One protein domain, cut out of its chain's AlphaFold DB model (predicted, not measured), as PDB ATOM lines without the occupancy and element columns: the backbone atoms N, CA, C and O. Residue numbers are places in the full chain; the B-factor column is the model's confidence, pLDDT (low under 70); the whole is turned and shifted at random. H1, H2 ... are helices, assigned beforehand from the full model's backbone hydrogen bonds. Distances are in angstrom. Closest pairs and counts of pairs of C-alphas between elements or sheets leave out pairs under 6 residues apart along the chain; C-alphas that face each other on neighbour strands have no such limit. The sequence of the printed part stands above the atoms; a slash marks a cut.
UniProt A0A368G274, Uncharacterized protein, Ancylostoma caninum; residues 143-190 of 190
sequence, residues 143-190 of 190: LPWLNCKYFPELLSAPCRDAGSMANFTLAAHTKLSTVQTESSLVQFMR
ATOM      1  N   LEU A 143      31.860   4.365  36.282       87.50
ATOM      2  CA  LEU A 143      32.693   3.650  37.252       87.50
ATOM      3  C   LEU A 143      32.419   2.134  37.215       87.50
ATOM      4  O   LEU A 143      31.248   1.752  37.084       87.50
ATOM      5  N   PRO A 144      33.446   1.275  37.398       85.19
ATOM      6  CA  PRO A 144      33.326  -0.182  37.267       85.19
ATOM      7  C   PRO A 144      32.329  -0.831  38.227       85.19
ATOM      8  O   PRO A 144      31.658  -1.792  37.878       85.19
ATOM      9  N   TRP A 145      32.192  -0.280  39.431       86.81
ATOM     10  CA  TRP A 145      31.271  -0.781  40.454       86.81
ATOM     11  C   TRP A 145      29.851  -0.207  40.346       86.81
ATOM     12  O   TRP A 145      28.967  -0.645  41.083       86.81
ATOM     13  N   LEU A 146      29.601   0.758  39.450       86.56
ATOM     14  CA  LEU A 146      28.277   1.367  39.246       86.56
ATOM     15  C   LEU A 146      27.599   0.921  37.946       86.56
ATOM     16  O   LEU A 146      26.374   0.885  37.905       86.56
ATOM     17  N   ASN A 147      28.373   0.609  36.902       84.81
ATOM     18  CA  ASN A 147      27.844   0.347  35.563       84.81
ATOM     19  C   ASN A 147      28.223  -1.049  35.064       84.81
ATOM     20  O   ASN A 147      29.406  -1.368  34.948       84.81
ATOM     21  N   CYS A 148      27.230  -1.824  34.638       83.56
ATOM     22  CA  CYS A 148      27.411  -3.151  34.054       83.56
ATOM     23  C   CYS A 148      27.907  -3.104  32.597       83.56
ATOM     24  O   CYS A 148      28.607  -4.006  32.142       83.56
ATOM     25  N   LYS A 149      27.534  -2.065  31.836       83.69
ATOM     26  CA  LYS A 149      27.728  -2.029  30.373       83.69
ATOM     27  C   LYS A 149      29.176  -1.775  29.940       83.69
ATOM     28  O   LYS A 149      29.614  -2.317  28.931       83.69
ATOM     29  N   TYR A 150      29.899  -0.927  30.667       83.56
ATOM     30  CA  TYR A 150      31.215  -0.427  30.246       83.56
ATOM     31  C   TYR A 150      32.391  -1.293  30.730       83.56
ATOM     32  O   TYR A 150      33.522  -1.099  30.283       83.56
ATOM     33  N   PHE A 151      32.132  -2.260  31.620       83.88
ATOM     34  CA  PHE A 151      33.164  -3.076  32.271       83.88
ATOM     35  C   PHE A 151      32.802  -4.575  32.338       83.88
ATOM     36  O   PHE A 151      32.851  -5.165  33.414       83.88
ATOM     37  N   PRO A 152      32.478  -5.237  31.209       81.62
ATOM     38  CA  PRO A 152      32.048  -6.640  31.213       81.62
ATOM     39  C   PRO A 152      33.116  -7.621  31.728       81.62
ATOM     40  O   PRO A 152      32.785  -8.727  32.125       81.62
ATOM     41  N   GLU A 153      34.392  -7.226  31.739       84.50
ATOM     42  CA  GLU A 153      35.516  -8.046  32.217       84.50
ATOM     43  C   GLU A 153      35.529  -8.231  33.742       84.50
ATOM     44  O   GLU A 153      36.099  -9.195  34.243       84.50
ATOM     45  N   LEU A 154      34.913  -7.305  34.483       82.31
ATOM     46  CA  LEU A 154      34.924  -7.272  35.951       82.31
ATOM     47  C   LEU A 154      33.622  -7.815  36.562       82.31
ATOM     48  O   LEU A 154      33.472  -7.835  37.782       82.31
ATOM     49  N   LEU A 155      32.655  -8.195  35.724       85.50
ATOM     50  CA  LEU A 155      31.269  -8.446  36.110       85.50
ATOM     51  C   LEU A 155      30.784  -9.764  35.494       85.50
ATOM     52  O   LEU A 155      31.238 -10.183  34.433       85.50
ATOM     53  N   SER A 156      29.830 -10.420  36.154       83.12
ATOM     54  CA  SER A 156      29.265 -11.698  35.693       83.12
ATOM     55  C   SER A 156      27.770 -11.555  35.425       83.12
ATOM     56  O   SER A 156      27.063 -10.896  36.184       83.12
ATOM     57  N   ALA A 157      27.263 -12.157  34.344       81.56
ATOM     58  CA  ALA A 157      25.831 -12.129  34.045       81.56
ATOM     59  C   ALA A 157      25.065 -13.091  34.979       81.56
ATOM     60  O   ALA A 157      25.508 -14.234  35.132       81.56
ATOM     61  N   PRO A 158      23.911 -12.696  35.560       81.25
ATOM     62  CA  PRO A 158      23.195 -11.413  35.428       81.25
ATOM     63  C   PRO A 158      23.797 -10.265  36.269       81.25
ATOM     64  O   PRO A 158      24.222 -10.483  37.399       81.25
ATOM     65  N   CYS A 159      23.786  -9.034  35.735       80.81
ATOM     66  CA  CYS A 159      24.305  -7.820  36.390       80.81
ATOM     67  C   CYS A 159      23.255  -6.698  36.397       80.81
ATOM     68  O   CYS A 159      22.601  -6.456  35.376       80.81
ATOM     69  N   ARG A 160      23.113  -5.999  37.529       83.38
ATOM     70  CA  ARG A 160      22.305  -4.780  37.680       83.38
ATOM     71  C   ARG A 160      23.157  -3.598  38.124       83.38
ATOM     72  O   ARG A 160      23.927  -3.718  39.075       83.38
ATOM     73  N   ASP A 161      22.935  -2.449  37.492       83.25
ATOM     74  CA  ASP A 161      23.593  -1.196  37.861       83.25
ATOM     75  C   ASP A 161      23.255  -0.809  39.308       83.25
ATOM     76  O   ASP A 161      22.085  -0.795  39.723       83.25
ATOM     77  N   ALA A 162      24.285  -0.496  40.094       75.50
ATOM     78  CA  ALA A 162      24.116  -0.094  41.483       75.50
ATOM     79  C   ALA A 162      23.358   1.244  41.570       75.50
ATOM     80  O   ALA A 162      23.736   2.236  40.953       75.50
ATOM     81  N   GLY A 163      22.276   1.274  42.357       68.88
ATOM     82  CA  GLY A 163      21.413   2.454  42.512       68.88
ATOM     83  C   GLY A 163      20.245   2.536  41.521       68.88
ATOM     84  O   GLY A 163      19.410   3.428  41.654       68.88
ATOM     85  N   SER A 164      20.125   1.595  40.577       68.69
ATOM     86  CA  SER A 164      18.931   1.483  39.737       68.69
ATOM     87  C   SER A 164      17.739   1.016  40.581       68.69
ATOM     88  O   SER A 164      17.706  -0.117  41.074       68.69
ATOM     89  N   MET A 165      16.763   1.905  40.793       59.28
ATOM     90  CA  MET A 165      15.522   1.564  41.487       59.28
ATOM     91  C   MET A 165      14.722   0.595  40.614       59.28
ATOM     92  O   MET A 165      14.180   0.972  39.578       59.28
ATOM     93  N   ALA A 166      14.646  -0.669  41.027       58.88
ATOM     94  CA  ALA A 166      13.733  -1.616  40.406       58.88
ATOM     95  C   ALA A 166      12.288  -1.147  40.627       58.88
ATOM     96  O   ALA A 166      11.947  -0.685  41.717       58.88
ATOM     97  N   ASN A 167      11.420  -1.322  39.626       55.00
ATOM     98  CA  ASN A 167       9.980  -1.172  39.828       55.00
ATOM     99  C   ASN A 167       9.561  -2.032  41.031       55.00
ATOM    100  O   ASN A 167       9.799  -3.242  41.053       55.00
ATOM    101  N   PHE A 168       8.957  -1.389  42.034       56.25
ATOM    102  CA  PHE A 168       8.647  -1.953  43.355       56.25
ATOM    103  C   PHE A 168       7.826  -3.259  43.281       56.25
ATOM    104  O   PHE A 168       7.908  -4.116  44.155       56.25
ATOM    105  N   THR A 169       7.091  -3.455  42.183       57.19
ATOM    106  CA  THR A 169       6.304  -4.657  41.879       57.19
ATOM    107  C   THR A 169       7.153  -5.899  41.581       57.19
ATOM    108  O   THR A 169       6.744  -7.006  41.918       57.19
ATOM    109  N   LEU A 170       8.351  -5.751  41.004       55.16
ATOM    110  CA  LEU A 170       9.249  -6.872  40.685       55.16
ATOM    111  C   LEU A 170      10.082  -7.312  41.907       55.16
ATOM    112  O   LEU A 170      10.418  -8.489  42.055       55.16
ATOM    113  N   ALA A 171      10.385  -6.361  42.799       53.69
ATOM    114  CA  ALA A 171      11.091  -6.603  44.059       53.69
ATOM    115  C   ALA A 171      10.227  -7.349  45.093       53.69
ATOM    116  O   ALA A 171      10.767  -8.017  45.966       53.69
ATOM    117  N   ALA A 172       8.895  -7.297  44.972       53.00
ATOM    118  CA  ALA A 172       7.982  -8.042  45.841       53.00
ATOM    119  C   ALA A 172       8.026  -9.571  45.613       53.00
ATOM    120  O   ALA A 172       7.692 -10.332  46.518       53.00
ATOM    121  N   HIS A 173       8.456 -10.031  44.430       54.03
ATOM    122  CA  HIS A 173       8.486 -11.456  44.061       54.03
ATOM    123  C   HIS A 173       9.869 -12.121  44.173       54.03
ATOM    124  O   HIS A 173       9.960 -13.347  44.154       54.03
ATOM    125  N   THR A 174      10.947 -11.346  44.302       60.41
ATOM    126  CA  THR A 174      12.324 -11.857  44.413       60.41
ATOM    127  C   THR A 174      12.887 -11.557  45.797       60.41
ATOM    128  O   THR A 174      12.632 -10.500  46.367       60.41
ATOM    129  N   LYS A 175      13.649 -12.491  46.385       64.62
ATOM    130  CA  LYS A 175      14.265 -12.248  47.697       64.62
ATOM    131  C   LYS A 175      15.227 -11.062  47.581       64.62
ATOM    132  O   LYS A 175      16.083 -11.045  46.704       64.62
ATOM    133  N   LEU A 176      15.153 -10.106  48.506       63.84
ATOM    134  CA  LEU A 176      16.054  -8.942  48.540       63.84
ATOM    135  C   LEU A 176      17.543  -9.356  48.492       63.84
ATOM    136  O   LEU A 176      18.367  -8.680  47.884       63.84
ATOM    137  N   SER A 177      17.869 -10.526  49.055       61.03
ATOM    138  CA  SER A 177      19.205 -11.125  49.016       61.03
ATOM    139  C   SER A 177      19.688 -11.485  47.607       61.03
ATOM    140  O   SER A 177      20.871 -11.325  47.336       61.03
ATOM    141  N   THR A 178      18.807 -11.952  46.709       61.81
ATOM    142  CA  THR A 178      19.187 -12.296  45.324       61.81
ATOM    143  C   THR A 178      19.385 -11.039  44.483       61.81
ATOM    144  O   THR A 178      20.325 -10.961  43.700       61.81
ATOM    145  N   VAL A 179      18.571 -10.004  44.713       65.38
ATOM    146  CA  VAL A 179      18.734  -8.692  44.062       65.38
ATOM    147  C   VAL A 179      20.040  -8.019  44.494       65.38
ATOM    148  O   VAL A 179      20.721  -7.399  43.681       65.38
ATOM    149  N   GLN A 180      20.431  -8.174  45.760       65.38
ATOM    150  CA  GLN A 180      21.672  -7.599  46.270       65.38
ATOM    151  C   GLN A 180      22.922  -8.304  45.721       65.38
ATOM    152  O   GLN A 180      23.909  -7.632  45.441       65.38
ATOM    153  N   THR A 181      22.884  -9.624  45.500       63.59
ATOM    154  CA  THR A 181      23.998 -10.369  44.880       63.59
ATOM    155  C   THR A 181      24.210 -10.056  43.398       63.59
ATOM    156  O   THR A 181      25.305 -10.263  42.884       63.59
ATOM    157  N   GLU A 182      23.183  -9.551  42.713       73.06
ATOM    158  CA  GLU A 182      23.243  -9.167  41.295       73.06
ATOM    159  C   GLU A 182      23.707  -7.716  41.077       73.06
ATOM    160  O   GLU A 182      23.882  -7.290  39.937       73.06
ATOM    161  N   SER A 183      23.911  -6.945  42.149       78.62
ATOM    162  CA  SER A 183      24.393  -5.562  42.063       78.62
ATOM    163  C   SER A 183      25.843  -5.504  41.582       78.62
ATOM    164  O   SER A 183      26.700  -6.215  42.116       78.62
ATOM    165  N   SER A 184      26.139  -4.598  40.646       81.81
ATOM    166  CA  SER A 184      27.487  -4.350  40.116       81.81
ATOM    167  C   SER A 184      28.519  -4.088  41.217       81.81
ATOM    168  O   SER A 184      29.660  -4.532  41.123       81.81
ATOM    169  N   LEU A 185      28.110  -3.433  42.309       84.44
ATOM    170  CA  LEU A 185      28.971  -3.160  43.460       84.44
ATOM    171  C   LEU A 185      29.305  -4.444  44.227       84.44
ATOM    172  O   LEU A 185      30.449  -4.655  44.617       84.44
ATOM    173  N   VAL A 186      28.313  -5.305  44.456       83.44
ATOM    174  CA  VAL A 186      28.503  -6.548  45.220       83.44
ATOM    175  C   VAL A 186      29.303  -7.563  44.414       83.44
ATOM    176  O   VAL A 186      30.119  -8.270  44.992       83.44
ATOM    177  N   GLN A 187      29.118  -7.599  43.094       83.94
ATOM    178  CA  GLN A 187      29.938  -8.415  42.199       83.94
ATOM    179  C   GLN A 187      31.387  -7.931  42.146       83.94
ATOM    180  O   GLN A 187      32.290  -8.757  42.191       83.94
ATOM    181  N   PHE A 188      31.613  -6.616  42.119       84.75
ATOM    182  CA  PHE A 188      32.960  -6.051  42.161       84.75
ATOM    183  C   PHE A 188      33.668  -6.316  43.499       84.75
ATOM    184  O   PHE A 188      34.872  -6.532  43.520       84.75
ATOM    185  N   MET A 189      32.926  -6.321  44.613       83.56
ATOM    186  CA  MET A 189      33.454  -6.626  45.953       83.56
ATOM    187  C   MET A 189      33.520  -8.130  46.284       83.56
ATOM    188  O   MET A 189      33.788  -8.491  47.437       83.56
ATOM    189  N   ARG A 190      33.202  -9.002  45.324       76.75
ATOM    190  CA  ARG A 190      33.202 -10.455  45.513       76.75
ATOM    191  C   ARG A 190      34.611 -11.020  45.405       76.75
ATOM    192  O   ARG A 190      34.939 -11.856  46.278       76.75
TER     193      ARG A 190
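This is residues 143 to 190 of the 190 residues of an uncharacterized protein of Ancylostoma caninum (UniProt A0A368G274). There is little regular structure: residues 143 to 167, with no named element, wind at one end and run out to H1 at the other, and the chain folds back through H2 to H3 in an open loop. The printed part has 48 residues with three short helices, H1, H2 and H3 in that order, and no named strand. The class is all helix, with 15 residues in named elements. It is compact, with a radius of gyration of the C-alphas of 10.7 A, yet elongated, spanning 30 by 17 by 14 A.

H1, residues 168 to 171, and H2, residues 176 to 181, are close but not clearly touching; their closest C-alphas, of Ala 171 and Val 179, are 7.9 A apart. H2 and H3, residues 184 to 188, are also close but not clearly touching, with closest C-alphas, of Thr 181 and Gln 187, 6.8 A apart. H1 and H3 are apart. In H2 and H3 every O i to N i+4 pair is within hydrogen-bond range; H1 is too short for such a pair.

H1 is 5.3 A long from C-alpha 168 at (8.647, -1.953, 43.355), H2 8.9 A, and H3 6.1 A, ending at C-alpha 188 at (32.960, -6.051, 42.161).

The farthest C-alphas, of Glu 153 and Thr 169, are 31.0 A apart. Residues 172 to 178, of which 176 to 178 belong to H2, stand free. Both links are tight, and the printed part has no cut. Mean pLDDT of the printed part is 73.9; residues 163 to 181 are under 70.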